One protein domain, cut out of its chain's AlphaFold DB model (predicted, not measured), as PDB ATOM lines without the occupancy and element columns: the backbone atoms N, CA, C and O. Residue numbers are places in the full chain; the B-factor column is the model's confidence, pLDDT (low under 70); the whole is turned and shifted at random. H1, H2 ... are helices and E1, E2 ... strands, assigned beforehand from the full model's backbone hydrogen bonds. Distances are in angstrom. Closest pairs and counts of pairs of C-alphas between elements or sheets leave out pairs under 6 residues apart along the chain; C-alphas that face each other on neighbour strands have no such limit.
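This is residues 309 to 403 of the 404 residues of an uncharacterized protein of Streptomyces ipomoeae 91-03 (UniProt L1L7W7). Four longer helices crossed at steep angles form a rounded cluster, with H1, H3 and H5 each meeting H2 and the short H4 packed on the later part of H3. The two ends of the printed part come together, residues 309 to 310 pairing in parallel with residues 402 to 403 of E1. The printed part has 95 residues, with five named helices and then one named strand, mostly helix by class. It is compact, with a radius of gyration of the C-alphas of 11.6 A and spans of 33 by 27 by 24 A.

H2, residues 332 to 344, is the hub. With residues 334 to 335 alone it touches H1, residues 311 to 320, about perpendicular at 90 degrees; their closest C-alphas, Val 314 and Val 335, are 5.9 A apart. With residues 339 to 342 alone it touches H3, residues 359 to 370, at a steep tilt of 56 degrees, the same way; the closest C-alphas are those of Leu 342 and Ala 364, 6.6 A. With residues 338 to 341 alone it touches H5, residues 388 to 398, at a steep tilt of 65 degrees, the same way; the closest C-alphas are those of Ala 341 and His 398, 5.7 A. H3 touches H4, residues 379 to 382, with residues 366 to 370 alone; the C-alphas of Ala 366 and Ala 382 come closest, 5.1 A. H2 and H4 are apart. E1, residues 401 to 403, pairs with no named strand. Every O i to N i+4 pair is within hydrogen-bond range in H1, H3 and H5, and 7 of 9 are in H2; H4 is too short for such a pair.

H2 measures 17.7 A, H3 16.7 A, H5 15.1 A and H1 14.2 A. H1 begins at C-alpha 311 (543.148, 215.234, 842.582), and E1 ends at C-alpha 403 (548.421, 215.697, 839.758).

The C-alphas farthest apart, those of Pro 325 and Arg 372, are 33.3 A apart. The links H1 to H2 and H2 to H3 are long. The printed part has no cut, and no printed residue is under 70 in pLDDT.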
ATOM      1  N   VAL A 309     545.893 211.322 837.049       93.31
ATOM      2  CA  VAL A 309     544.630 211.549 837.752       93.31
ATOM      3  C   VAL A 309     544.716 212.893 838.455       93.31
ATOM      4  O   VAL A 309     545.579 213.097 839.313       93.31
ATOM      5  N   SER A 310     543.842 213.831 838.097       96.62
ATOM      6  CA  SER A 310     543.763 215.107 838.815       96.62
ATOM      7  C   SER A 310     543.030 214.940 840.138       96.62
ATOM      8  O   SER A 310     541.850 214.590 840.165       96.62
ATOM      9  N   LEU A 311     543.722 215.248 841.239       97.88
ATOM     10  CA  LEU A 311     543.148 215.234 842.582       97.88
ATOM     11  C   LEU A 311     541.927 216.154 842.669       97.88
ATOM     12  O   LEU A 311     540.889 215.743 843.178       97.88
ATOM     13  N   ALA A 312     542.033 217.380 842.144       96.62
ATOM     14  CA  ALA A 312     540.933 218.339 842.159       96.62
ATOM     15  C   ALA A 312     539.679 217.794 841.459       96.62
ATOM     16  O   ALA A 312     538.571 217.955 841.968       96.62
ATOM     17  N   ARG A 313     539.854 217.098 840.328       97.31
ATOM     18  CA  ARG A 313     538.743 216.525 839.559       97.31
ATOM     19  C   ARG A 313     538.066 215.365 840.273       97.31
ATOM     20  O   ARG A 313     536.843 215.352 840.362       97.31
ATOM     21  N   VAL A 314     538.829 214.421 840.825       97.94
ATOM     22  CA  VAL A 314     538.220 213.291 841.546       97.94
ATOM     23  C   VAL A 314     537.574 213.725 842.863       97.94
ATOM     24  O   VAL A 314     536.554 213.166 843.246       97.94
ATOM     25  N   VAL A 315     538.093 214.766 843.527       98.38
ATOM     26  CA  VAL A 315     537.433 215.375 844.695       98.38
ATOM     27  C   VAL A 315     536.143 216.086 844.293       98.38
ATOM     28  O   VAL A 315     535.151 215.993 845.014       98.38
ATOM     29  N   ALA A 316     536.134 216.791 843.158       96.31
ATOM     30  CA  ALA A 316     534.919 217.409 842.638       96.31
ATOM     31  C   ALA A 316     533.848 216.349 842.340       96.31
ATOM     32  O   ALA A 316     532.710 216.503 842.782       96.31
ATOM     33  N   ALA A 317     534.227 215.249 841.685       97.81
ATOM     34  CA  ALA A 317     533.330 214.128 841.414       97.81
ATOM     35  C   ALA A 317     532.790 213.485 842.698       97.81
ATOM     36  O   ALA A 317     531.578 213.405 842.869       97.81
ATOM     37  N   ALA A 318     533.662 213.158 843.658       97.94
ATOM     38  CA  ALA A 318     533.278 212.567 844.944       97.94
ATOM     39  C   ALA A 318     532.285 213.420 845.758       97.94
ATOM     40  O   ALA A 318     531.581 212.904 846.622       97.94
ATOM     41  N   ARG A 319     532.224 214.733 845.506       97.19
ATOM     42  CA  ARG A 319     531.267 215.648 846.152       97.19
ATOM     43  C   ARG A 319     529.983 215.858 845.354       97.19
ATOM     44  O   ARG A 319     528.969 216.210 845.947       97.19
ATOM     45  N   THR A 320     530.043 215.698 844.034       97.06
ATOM     46  CA  THR A 320     528.962 216.085 843.113       97.06
ATOM     47  C   THR A 320     528.117 214.891 842.701       97.06
ATOM     48  O   THR A 320     526.897 215.009 842.644       97.06
ATOM     49  N   ASP A 321     528.750 213.745 842.458       97.25
ATOM     50  CA  ASP A 321     528.098 212.562 841.901       97.25
ATOM     51  C   ASP A 321     527.168 211.851 842.903       97.25
ATOM     52  O   ASP A 321     526.058 211.508 842.500       97.25
ATOM     53  N   PRO A 322     527.506 211.673 844.203       95.81
ATOM     54  CA  PRO A 322     526.630 210.949 845.129       95.81
ATOM     55  C   PRO A 322     525.213 211.528 845.317       95.81
ATOM     56  O   PRO A 322     524.284 210.732 845.437       95.81
ATOM     57  N   PRO A 323     525.000 212.861 845.376       95.69
ATOM     58  CA  PRO A 323     523.652 213.430 845.450       95.69
ATOM     59  C   PRO A 323     522.987 213.651 844.079       95.69
ATOM     60  O   PRO A 323     521.852 214.131 844.037       95.69
ATOM     61  N   ALA A 324     523.676 213.385 842.966       93.50
ATOM     62  CA  ALA A 324     523.147 213.617 841.626       93.50
ATOM     63  C   ALA A 324     522.226 212.467 841.159       93.50
ATOM     64  O   ALA A 324     522.262 211.376 841.725       93.50
ATOM     65  N   PRO A 325     521.388 212.686 840.125       92.38
ATOM     66  CA  PRO A 325     520.579 211.620 839.541       92.38
ATOM     67  C   PRO A 325     521.425 210.463 838.998       92.38
ATOM     68  O   PRO A 325     522.544 210.672 838.521       92.38
ATOM     69  N   ASP A 326     520.843 209.263 838.991       83.69
ATOM     70  CA  ASP A 326     521.488 208.054 838.480       83.69
ATOM     71  C   ASP A 326     522.073 208.264 837.074       83.69
ATOM     72  O   ASP A 326     521.424 208.785 836.162       83.69
ATOM     73  N   GLY A 327     523.327 207.846 836.901       79.50
ATOM     74  CA  GLY A 327     524.067 207.995 835.649       79.50
ATOM     75  C   GLY A 327     524.774 209.343 835.468       79.50
ATOM     76  O   GLY A 327     525.439 209.527 834.446       79.50
ATOM     77  N   HIS A 328     524.691 210.270 836.431       90.06
ATOM     78  CA  HIS A 328     525.528 211.471 836.434       90.06
ATOM     79  C   HIS A 328     527.016 211.113 836.584       90.06
ATOM     80  O   HIS A 328     527.379 210.227 837.355       90.06
ATOM     81  N   ARG A 329     527.883 211.790 835.823       94.50
ATOM     82  CA  ARG A 329     529.321 211.494 835.753       94.50
ATOM     83  C   ARG A 329     530.136 212.776 835.695       94.50
ATOM     84  O   ARG A 329     530.218 213.411 834.638       94.50
ATOM     85  N   THR A 330     530.796 213.121 836.791       93.50
ATOM     86  CA  THR A 330     531.733 214.244 836.835       93.50
ATOM     87  C   THR A 330     533.155 213.740 836.596       93.50
ATOM     88  O   THR A 330     533.656 212.883 837.310       93.50
ATOM     89  N   HIS A 331     533.845 214.280 835.588       93.38
ATOM     90  CA  HIS A 331     535.214 213.872 835.216       93.38
ATOM     91  C   HIS A 331     535.414 212.346 835.026       93.38
ATOM     92  O   HIS A 331     536.358 211.774 835.578       93.38
ATOM     93  N   PRO A 332     534.599 211.677 834.185       84.88
ATOM     94  CA  PRO A 332     534.564 210.213 834.084       84.88
ATOM     95  C   PRO A 332     535.899 209.564 833.705       84.88
ATOM     96  O   PRO A 332     536.143 208.412 834.043       84.88
ATOM     97  N   THR A 333     536.784 210.279 833.006       84.62
ATOM     98  CA  THR A 333     538.121 209.772 832.669       84.62
ATOM     99  C   THR A 333     538.998 209.592 833.907       84.62
ATOM    100  O   THR A 333     539.639 208.555 834.044       84.62
ATOM    101  N   ASP A 334     539.020 210.583 834.803       87.50
ATOM    102  CA  ASP A 334     539.799 210.533 836.043       87.50
ATOM    103  C   ASP A 334     539.159 209.552 837.043       87.50
ATOM    104  O   ASP A 334     539.863 208.772 837.682       87.50
ATOM    105  N   VAL A 335     537.823 209.550 837.137       97.19
ATOM    106  CA  VAL A 335     537.065 208.667 838.039       97.19
ATOM    107  C   VAL A 335     537.229 207.199 837.662       97.19
ATOM    108  O   VAL A 335     537.554 206.390 838.527       97.19
ATOM    109  N   ARG A 336     537.101 206.850 836.377       92.38
ATOM    110  CA  ARG A 336     537.182 205.450 835.945       92.38
ATOM    111  C   ARG A 336     538.539 204.812 836.256       92.38
ATOM    112  O   ARG A 336     538.583 203.647 836.620       92.38
ATOM    113  N   LEU A 337     539.633 205.577 836.195       91.50
ATOM    114  CA  LEU A 337     540.960 205.094 836.609       91.50
ATOM    115  C   LEU A 337     541.011 204.753 838.107       91.50
ATOM    116  O   LEU A 337     541.655 203.785 838.506       91.50
ATOM    117  N   VAL A 338     540.329 205.540 838.945       97.94
ATOM    118  CA  VAL A 338     540.222 205.270 840.385       97.94
ATOM    119  C   VAL A 338     539.332 204.055 840.643       97.94
ATOM    120  O   VAL A 338     539.701 203.201 841.444       97.94
ATOM    121  N   GLU A 339     538.202 203.936 839.954       97.50
ATOM    122  CA  GLU A 339     537.290 202.793 840.078       97.50
ATOM    123  C   GLU A 339     537.926 201.479 839.628       97.50
ATOM    124  O   GLU A 339     537.808 200.476 840.326       97.50
ATOM    125  N   GLU A 340     538.649 201.483 838.504       87.50
ATOM    126  CA  GLU A 340     539.417 200.328 838.031       87.50
ATOM    127  C   GLU A 340     540.434 199.874 839.087       87.50
ATOM    128  O   GLU A 340     540.548 198.678 839.366       87.50
ATOM    129  N   ALA A 341     541.120 200.821 839.734       91.88
ATOM    130  CA  ALA A 341     542.063 200.531 840.810       91.88
ATOM    131  C   ALA A 341     541.376 199.993 842.079       91.88
ATOM    132  O   ALA A 341     541.859 199.044 842.693       91.88
ATOM    133  N   LEU A 342     540.224 200.550 842.467       97.44
ATOM    134  CA  LEU A 342     539.437 200.045 843.598       97.44
ATOM    135  C   LEU A 342     538.883 198.641 843.326       97.44
ATOM    136  O   LEU A 342     538.891 197.793 844.218       97.44
ATOM    137  N   ALA A 343     538.447 198.369 842.097       85.44
ATOM    138  CA  ALA A 343     538.014 197.042 841.680       85.44
ATOM    139  C   ALA A 343     539.177 196.038 841.679       85.44
ATOM    140  O   ALA A 343     538.995 194.890 842.080       85.44
ATOM    141  N   ALA A 344     540.383 196.468 841.299       76.25
ATOM    142  CA  ALA A 344     541.592 195.647 841.377       76.25
ATOM    143  C   ALA A 344     542.024 195.338 842.824       76.25
ATOM    144  O   ALA A 344     542.562 194.263 843.079       76.25
ATOM    145  N   GLU A 345     541.745 196.227 843.785       90.44
ATOM    146  CA  GLU A 345     541.880 195.942 845.227       90.44
ATOM    147  C   GLU A 345     540.733 195.069 845.778       90.44
ATOM    148  O   GLU A 345     540.734 194.720 846.958       90.44
ATOM    149  N   GLY A 346     539.740 194.717 844.952       91.50
ATOM    150  CA  GLY A 346     538.559 193.957 845.371       91.50
ATOM    151  C   GLY A 346     537.591 194.754 846.253       91.50
ATOM    152  O   GLY A 346     536.791 194.161 846.971       91.50
ATOM    153  N   LEU A 347     537.676 196.088 846.228       96.38
ATOM    154  CA  LEU A 347     536.874 196.992 847.060       96.38
ATOM    155  C   LEU A 347     535.633 197.529 846.340       96.38
ATOM    156  O   LEU A 347     534.726 198.030 846.999       96.38
ATOM    157  N   LEU A 348     535.601 197.435 845.009       97.25
ATOM    158  CA  LEU A 348     534.492 197.869 844.166       97.25
ATOM    159  C   LEU A 348     534.109 196.748 843.195       97.25
ATOM    160  O   LEU A 348     534.966 196.170 842.525       97.25
ATOM    161  N   GLU A 349     532.821 196.428 843.097       90.88
ATOM    162  CA  GLU A 349     532.359 195.453 842.111       90.88
ATOM    163  C   GLU A 349     532.477 196.023 840.695       90.88
ATOM    164  O   GLU A 349     532.174 197.189 840.445       90.88
ATOM    165  N   ARG A 350     532.856 195.177 839.730       83.31
ATOM    166  CA  ARG A 350     533.082 195.594 838.333       83.31
ATOM    167  C   ARG A 350     531.877 196.272 837.674       83.31
ATOM    168  O   ARG A 350     532.075 197.063 836.760       83.31
ATOM    169  N   GLY A 351     530.656 195.971 838.120       88.75
ATOM    170  CA  GLY A 351     529.433 196.607 837.617       88.75
ATOM    171  C   GLY A 351     529.329 198.103 837.936       88.75
ATOM    172  O   GLY A 351     528.593 198.802 837.250       88.75
ATOM    173  N   TYR A 352     530.092 198.587 838.920       91.38
ATOM    174  CA  TYR A 352     530.142 199.992 839.330       91.38
ATOM    175  C   TYR A 352     531.379 200.735 838.799       91.38
ATOM    176  O   TYR A 352     531.663 201.837 839.242       91.38
ATOM    177  N   VAL A 353     532.132 200.148 837.862       93.50
ATOM    178  CA  VAL A 353     533.225 200.838 837.154       93.50
ATOM    179  C   VAL A 353     532.637 201.538 835.930       93.50
ATOM    180  O   VAL A 353     532.756 201.067 834.794       93.50
ATOM    181  N   ASP A 354     531.916 202.630 836.161       89.00
ATOM    182  CA  ASP A 354     531.110 203.312 835.145       89.00
ATOM    183  C   ASP A 354     531.525 204.774 834.896       89.00
ATOM    184  O   ASP A 354     531.006 205.421 833.976       89.00
ATOM    185  N   GLY A 355     532.517 205.269 835.639       92.12
ATOM    186  CA  GLY A 355     533.017 206.635 835.593       92.12
ATOM    187  C   GLY A 355     532.205 207.628 836.427       92.12
ATOM    188  O   GLY A 355     532.340 208.828 836.182       92.12
ATOM    189  N   SER A 356     531.361 207.168 837.355       95.75
ATOM    190  CA  SER A 356     530.616 207.993 838.313       95.75
ATOM    191  C   SER A 356     531.152 207.792 839.727       95.75
ATOM    192  O   SER A 356     531.108 206.690 840.265       95.75
ATOM    193  N   PHE A 357     531.583 208.858 840.406       97.75
ATOM    194  CA  PHE A 357     532.037 208.741 841.798       97.75
ATOM    195  C   PHE A 357     530.832 208.678 842.756       97.75
ATOM    196  O   PHE A 357     530.666 209.512 843.644       97.75
ATOM    197  N   GLY A 358     529.955 207.698 842.544       96.25
ATOM    198  CA  GLY A 358     528.726 207.493 843.295       96.25
ATOM    199  C   GLY A 358     528.961 206.915 844.690       96.25
ATOM    200  O   GLY A 358     530.087 206.719 845.153       96.25
ATOM    201  N   THR A 359     527.865 206.597 845.377       96.81
ATOM    202  CA  THR A 359     527.885 206.102 846.765       96.81
ATOM    203  C   THR A 359     528.720 204.830 846.938       96.81
ATOM    204  O   THR A 359     529.463 204.719 847.911       96.81
ATOM    205  N   ARG A 360     528.686 203.906 845.969       97.69
ATOM    206  CA  ARG A 360     529.522 202.691 845.979       97.69
ATOM    207  C   ARG A 360     531.011 202.998 845.868       97.69
ATOM    208  O   ARG A 360     531.813 202.407 846.588       97.69
ATOM    209  N   THR A 361     531.380 203.957 845.026       98.19
ATOM    210  CA  THR A 361     532.771 204.395 844.868       98.19
ATOM    211  C   THR A 361     533.263 205.118 846.131       98.19
ATOM    212  O   THR A 361     534.392 204.877 846.561       98.19
ATOM    213  N   ILE A 362     532.406 205.898 846.806       98.31
ATOM    214  CA  ILE A 362     532.685 206.486 848.135       98.31
ATOM    215  C   ILE A 362     532.943 205.396 849.184       98.31
ATOM    216  O   ILE A 362     533.958 205.439 849.881       98.31
ATOM    217  N   GLU A 363     532.061 204.396 849.287       98.50
ATOM    218  CA  GLU A 363     532.208 203.277 850.230       98.50
ATOM    219  C   GLU A 363     533.518 202.504 849.994       98.50
ATOM    220  O   GLU A 363     534.278 202.254 850.939       98.50
ATOM    221  N   ALA A 364     533.811 202.186 848.730       98.56
ATOM    222  CA  ALA A 364     535.024 201.490 848.313       98.56
ATOM    223  C   ALA A 364     536.289 202.302 848.621       98.56
ATOM    224  O   ALA A 364     537.260 201.773 849.173       98.56
ATOM    225  N   TYR A 365     536.282 203.605 848.336       98.75
ATOM    226  CA  TYR A 365     537.426 204.467 848.617       98.75
ATOM    227  C   TYR A 365     537.639 204.669 850.129       98.75
ATOM    228  O   TYR A 365     538.777 204.695 850.607       98.75
ATOM    229  N   ALA A 366     536.564 204.716 850.919       98.69
ATOM    230  CA  ALA A 366     536.651 204.756 852.378       98.69
ATOM    231  C   ALA A 366     537.262 203.456 852.939       98.69
ATOM    232  O   ALA A 366     538.068 203.480 853.876       98.69
ATOM    233  N   ALA A 367     536.917 202.305 852.351       98.50
ATOM    234  CA  ALA A 367     537.540 201.024 852.680       98.50
ATOM    235  C   ALA A 367     539.031 201.003 852.302       98.50
ATOM    236  O   ALA A 367     539.857 200.562 853.107       98.50
ATOM    237  N   TRP A 368     539.388 201.568 851.143       98.50
ATOM    238  CA  TRP A 368     540.779 201.764 850.738       98.50
ATOM    239  C   TRP A 368     541.550 202.583 851.780       98.50
ATOM    240  O   TRP A 368     542.561 202.103 852.290       98.50
ATOM    241  N   GLN A 369     541.048 203.753 852.182       98.69
ATOM    242  CA  GLN A 369     541.675 204.607 853.201       98.69
ATOM    243  C   GLN A 369     541.896 203.874 854.539       98.69
ATOM    244  O   GLN A 369     542.956 204.015 855.154       98.69
ATOM    245  N   ARG A 370     540.932 203.056 854.985       98.56
ATOM    246  CA  ARG A 370     541.054 202.260 856.222       98.56
ATOM    247  C   ARG A 370     542.068 201.121 856.120       98.56
ATOM    248  O   ARG A 370     542.591 200.692 857.154       98.56
ATOM    249  N   SER A 371     542.331 200.621 854.914       97.62
ATOM    250  CA  SER A 371     543.236 199.497 854.682       97.62
ATOM    251  C   SER A 371     544.691 199.846 855.018       97.62
ATOM    252  O   SER A 371     545.114 201.005 854.983       97.62
ATOM    253  N   ARG A 372     545.504 198.820 855.298       96.00
ATOM    254  CA  ARG A 372     546.948 198.998 855.520       96.00
ATOM    255  C   ARG A 372     547.638 199.620 854.303       96.00
ATOM    256  O   ARG A 372     548.496 200.480 854.473       96.00
ATOM    257  N   ALA A 373     547.250 199.202 853.099       90.62
ATOM    258  CA  ALA A 373     547.825 199.690 851.850       90.62
ATOM    259  C   ALA A 373     547.424 201.145 851.552       90.62
ATOM    260  O   ALA A 373     548.254 201.924 851.082       90.62
ATOM    261  N   GLY A 374     546.191 201.532 851.891       95.00
ATOM    262  CA  GLY A 374     545.677 202.879 851.654       95.00
ATOM    263  C   GLY A 374     546.005 203.912 852.724       95.00
ATOM    264  O   GLY A 374     545.811 205.094 852.465       95.00
ATOM    265  N   GLY A 375     546.581 203.512 853.862       95.88
ATOM    266  CA  GLY A 375     547.160 204.431 854.854       95.88
ATOM    267  C   GLY A 375     546.650 204.273 856.285       95.88
ATOM    268  O   GLY A 375     547.097 205.008 857.159       95.88
ATOM    269  N   SER A 376     545.776 203.296 856.555       97.44
ATOM    270  CA  SER A 376     545.218 203.015 857.890       97.44
ATOM    271  C   SER A 376     544.501 204.204 858.536       97.44
ATOM    272  O   SER A 376     544.472 204.323 859.762       97.44
ATOM    273  N   TYR A 377     543.896 205.064 857.719       97.12
ATOM    274  CA  TYR A 377     543.145 206.221 858.187       97.12
ATOM    275  C   TYR A 377     541.933 205.798 859.042       97.12
ATOM    276  O   TYR A 377     541.475 204.643 859.020       97.12
ATOM    277  N   ARG A 378     541.433 206.729 859.862       94.62
ATOM    278  CA  ARG A 378     540.355 206.512 860.840       94.62
ATOM    279  C   ARG A 378     539.451 207.740 860.911       94.62
ATOM    280  O   ARG A 378     539.887 208.854 860.634       94.62
ATOM    281  N   GLY A 379     538.210 207.535 861.352       93.19
ATOM    282  CA  GLY A 379     537.245 208.619 861.539       93.19
ATOM    283  C   GLY A 379     537.066 209.441 860.262       93.19
ATOM    284  O   GLY A 379     536.949 208.878 859.177       93.19
ATOM    285  N   ARG A 380     537.095 210.770 860.401       92.44
ATOM    286  CA  ARG A 380     536.934 211.718 859.287       92.44
ATOM    287  C   ARG A 380     538.015 211.624 858.204       92.44
ATOM    288  O   ARG A 380     537.779 212.083 857.102       92.44
ATOM    289  N   ASP A 381     539.173 211.035 858.502       91.31
ATOM    290  CA  ASP A 381     540.258 210.900 857.521       91.31
ATOM    291  C   ASP A 381     540.052 209.684 856.589       91.31
ATOM    292  O   ASP A 381     540.860 209.439 855.693       91.31
ATOM    293  N   ALA A 382     538.991 208.897 856.814       96.50
ATOM    294  CA  ALA A 382     538.580 207.759 855.995       96.50
ATOM    295  C   ALA A 382     537.110 207.885 855.541       96.50
ATOM    296  O   ALA A 382     536.318 206.949 855.696       96.50
ATOM    297  N   ASP A 383     536.750 209.071 855.052       97.50
ATOM    298  CA  ASP A 383     535.399 209.482 854.654       97.50
ATOM    299  C   ASP A 383     535.011 209.090 853.214       97.50
ATOM    300  O   ASP A 383     533.870 209.294 852.810       97.50
ATOM    301  N   GLY A 384     535.937 208.509 852.445       97.81
ATOM    302  CA  GLY A 384     535.730 208.122 851.049       97.81
ATOM    303  C   GLY A 384     536.035 209.218 850.031       97.81
ATOM    304  O   GLY A 384     536.019 208.941 848.834       97.81
ATOM    305  N   VAL A 385     536.387 210.432 850.466       98.06
ATOM    306  CA  VAL A 385     536.828 211.497 849.559       98.06
ATOM    307  C   VAL A 385     538.337 211.363 849.316       98.06
ATOM    308  O   VAL A 385     539.116 211.324 850.275       98.06
ATOM    309  N   PRO A 386     538.811 211.320 848.054       98.19
ATOM    310  CA  PRO A 386     540.236 211.187 847.770       98.19
ATOM    311  C   PRO A 386     541.101 212.300 848.372       98.19
ATOM    312  O   PRO A 386     541.012 213.465 847.992       98.19
ATOM    313  N   GLY A 387     542.011 211.927 849.274       97.44
ATOM    314  CA  GLY A 387     543.119 212.774 849.714       97.44
ATOM    315  C   GLY A 387     544.370 212.534 848.864       97.44
ATOM    316  O   GLY A 387     544.574 211.438 848.343       97.44
ATOM    317  N   ARG A 388     545.269 213.529 848.756       97.19
ATOM    318  CA  ARG A 388     546.509 213.399 847.957       97.19
ATOM    319  C   ARG A 388     547.305 212.147 848.325       97.19
ATOM    320  O   ARG A 388     547.723 211.412 847.438       97.19
ATOM    321  N   ALA A 389     547.511 211.905 849.618       97.19
ATOM    322  CA  ALA A 389     548.311 210.781 850.095       97.19
ATOM    323  C   ALA A 389     547.647 209.424 849.804       97.19
ATOM    324  O   ALA A 389     548.300 208.547 849.243       97.19
ATOM    325  N   SER A 390     546.356 209.255 850.117       97.94
ATOM    326  CA  SER A 390     545.627 208.005 849.849       97.94
ATOM    327  C   SER A 390     545.501 207.720 848.350       97.94
ATOM    328  O   SER A 390     545.619 206.568 847.936       97.94
ATOM    329  N   LEU A 391     545.316 208.758 847.527       98.19
ATOM    330  CA  LEU A 391     545.204 208.627 846.076       98.19
ATOM    331  C   LEU A 391     546.555 208.320 845.433       98.19
ATOM    332  O   LEU A 391     546.617 207.509 844.517       98.19
ATOM    333  N   THR A 392     547.639 208.910 845.944       97.06
ATOM    334  CA  THR A 392     549.000 208.602 845.479       97.06
ATOM    335  C   THR A 392     549.359 207.158 845.802       97.06
ATOM    336  O   THR A 392     549.837 206.455 844.924       97.06
ATOM    337  N   ARG A 393     549.031 206.664 847.007       96.69
ATOM    338  CA  ARG A 393     549.223 205.246 847.364       96.69
ATOM    339  C   ARG A 393     548.468 204.301 846.428       96.69
ATOM    340  O   ARG A 393     548.997 203.249 846.082       96.69
ATOM    341  N   LEU A 394     547.245 204.666 846.032       95.50
ATOM    342  CA  LEU A 394     546.461 203.879 845.079       95.50
ATOM    343  C   LEU A 394     547.114 203.921 843.690       95.50
ATOM    344  O   LEU A 394     547.336 202.879 843.081       95.50
ATOM    345  N   GLY A 395     547.514 205.108 843.233       89.12
ATOM    346  CA  GLY A 395     548.193 205.303 841.952       89.12
ATOM    347  C   GLY A 395     549.542 204.600 841.847       89.12
ATOM    348  O   GLY A 395     549.850 204.011 840.815       89.12
ATOM    349  N   ASP A 396     550.320 204.564 842.928       83.81
ATOM    350  CA  ASP A 396     551.596 203.852 842.969       83.81
ATOM    351  C   ASP A 396     551.434 202.344 842.782       83.81
ATOM    352  O   ASP A 396     552.303 201.711 842.180       83.81
ATOM    353  N   ARG A 397     550.319 201.779 843.259       86.06
ATOM    354  CA  ARG A 397     550.005 200.351 843.123       86.06
ATOM    355  C   ARG A 397     549.378 200.003 841.781       86.06
ATOM    356  O   ARG A 397     549.682 198.945 841.242       86.06
ATOM    357  N   HIS A 398     548.541 200.891 841.248       83.44
ATOM    358  CA  HIS A 398     547.731 200.633 840.048       83.44
ATOM    359  C   HIS A 398     548.191 201.403 838.813       83.44
ATOM    360  O   HIS A 398     547.526 201.401 837.782       83.44
ATOM    361  N   GLY A 399     549.360 202.034 838.889       76.44
ATOM    362  CA  GLY A 399     550.060 202.565 837.729       76.44
ATOM    363  C   GLY A 399     549.553 203.912 837.219       76.44
ATOM    364  O   GLY A 399     549.697 204.163 836.029       76.44
ATOM    365  N   PHE A 400     549.035 204.800 838.076       83.88
ATOM    366  CA  PHE A 400     548.641 206.174 837.712       83.88
ATOM    367  C   PHE A 400     549.341 207.234 838.592       83.88
ATOM    368  O   PHE A 400     549.751 206.954 839.716       83.88
ATOM    369  N   THR A 401     549.521 208.458 838.084       87.94
ATOM    370  CA  THR A 401     550.188 209.563 838.800       87.94
ATOM    371  C   THR A 401     549.168 210.604 839.218       87.94
ATOM    372  O   THR A 401     548.384 211.080 838.400       87.94
ATOM    373  N   VAL A 402     549.219 211.026 840.480       94.00
ATOM    374  CA  VAL A 402     548.343 212.084 840.987       94.00
ATOM    375  C   VAL A 402     548.909 213.455 840.655       94.00
ATOM    376  O   VAL A 402     550.040 213.778 841.019       94.00
ATOM    377  N   ILE A 403     548.100 214.292 840.016       91.81
ATOM    378  CA  ILE A 403     548.421 215.697 839.758       91.81
ATOM    379  C   ILE A 403     547.521 216.620 840.571       91.81
ATOM    380  O   ILE A 403     546.442 216.219 841.006       91.81
TER     381      ILE A 403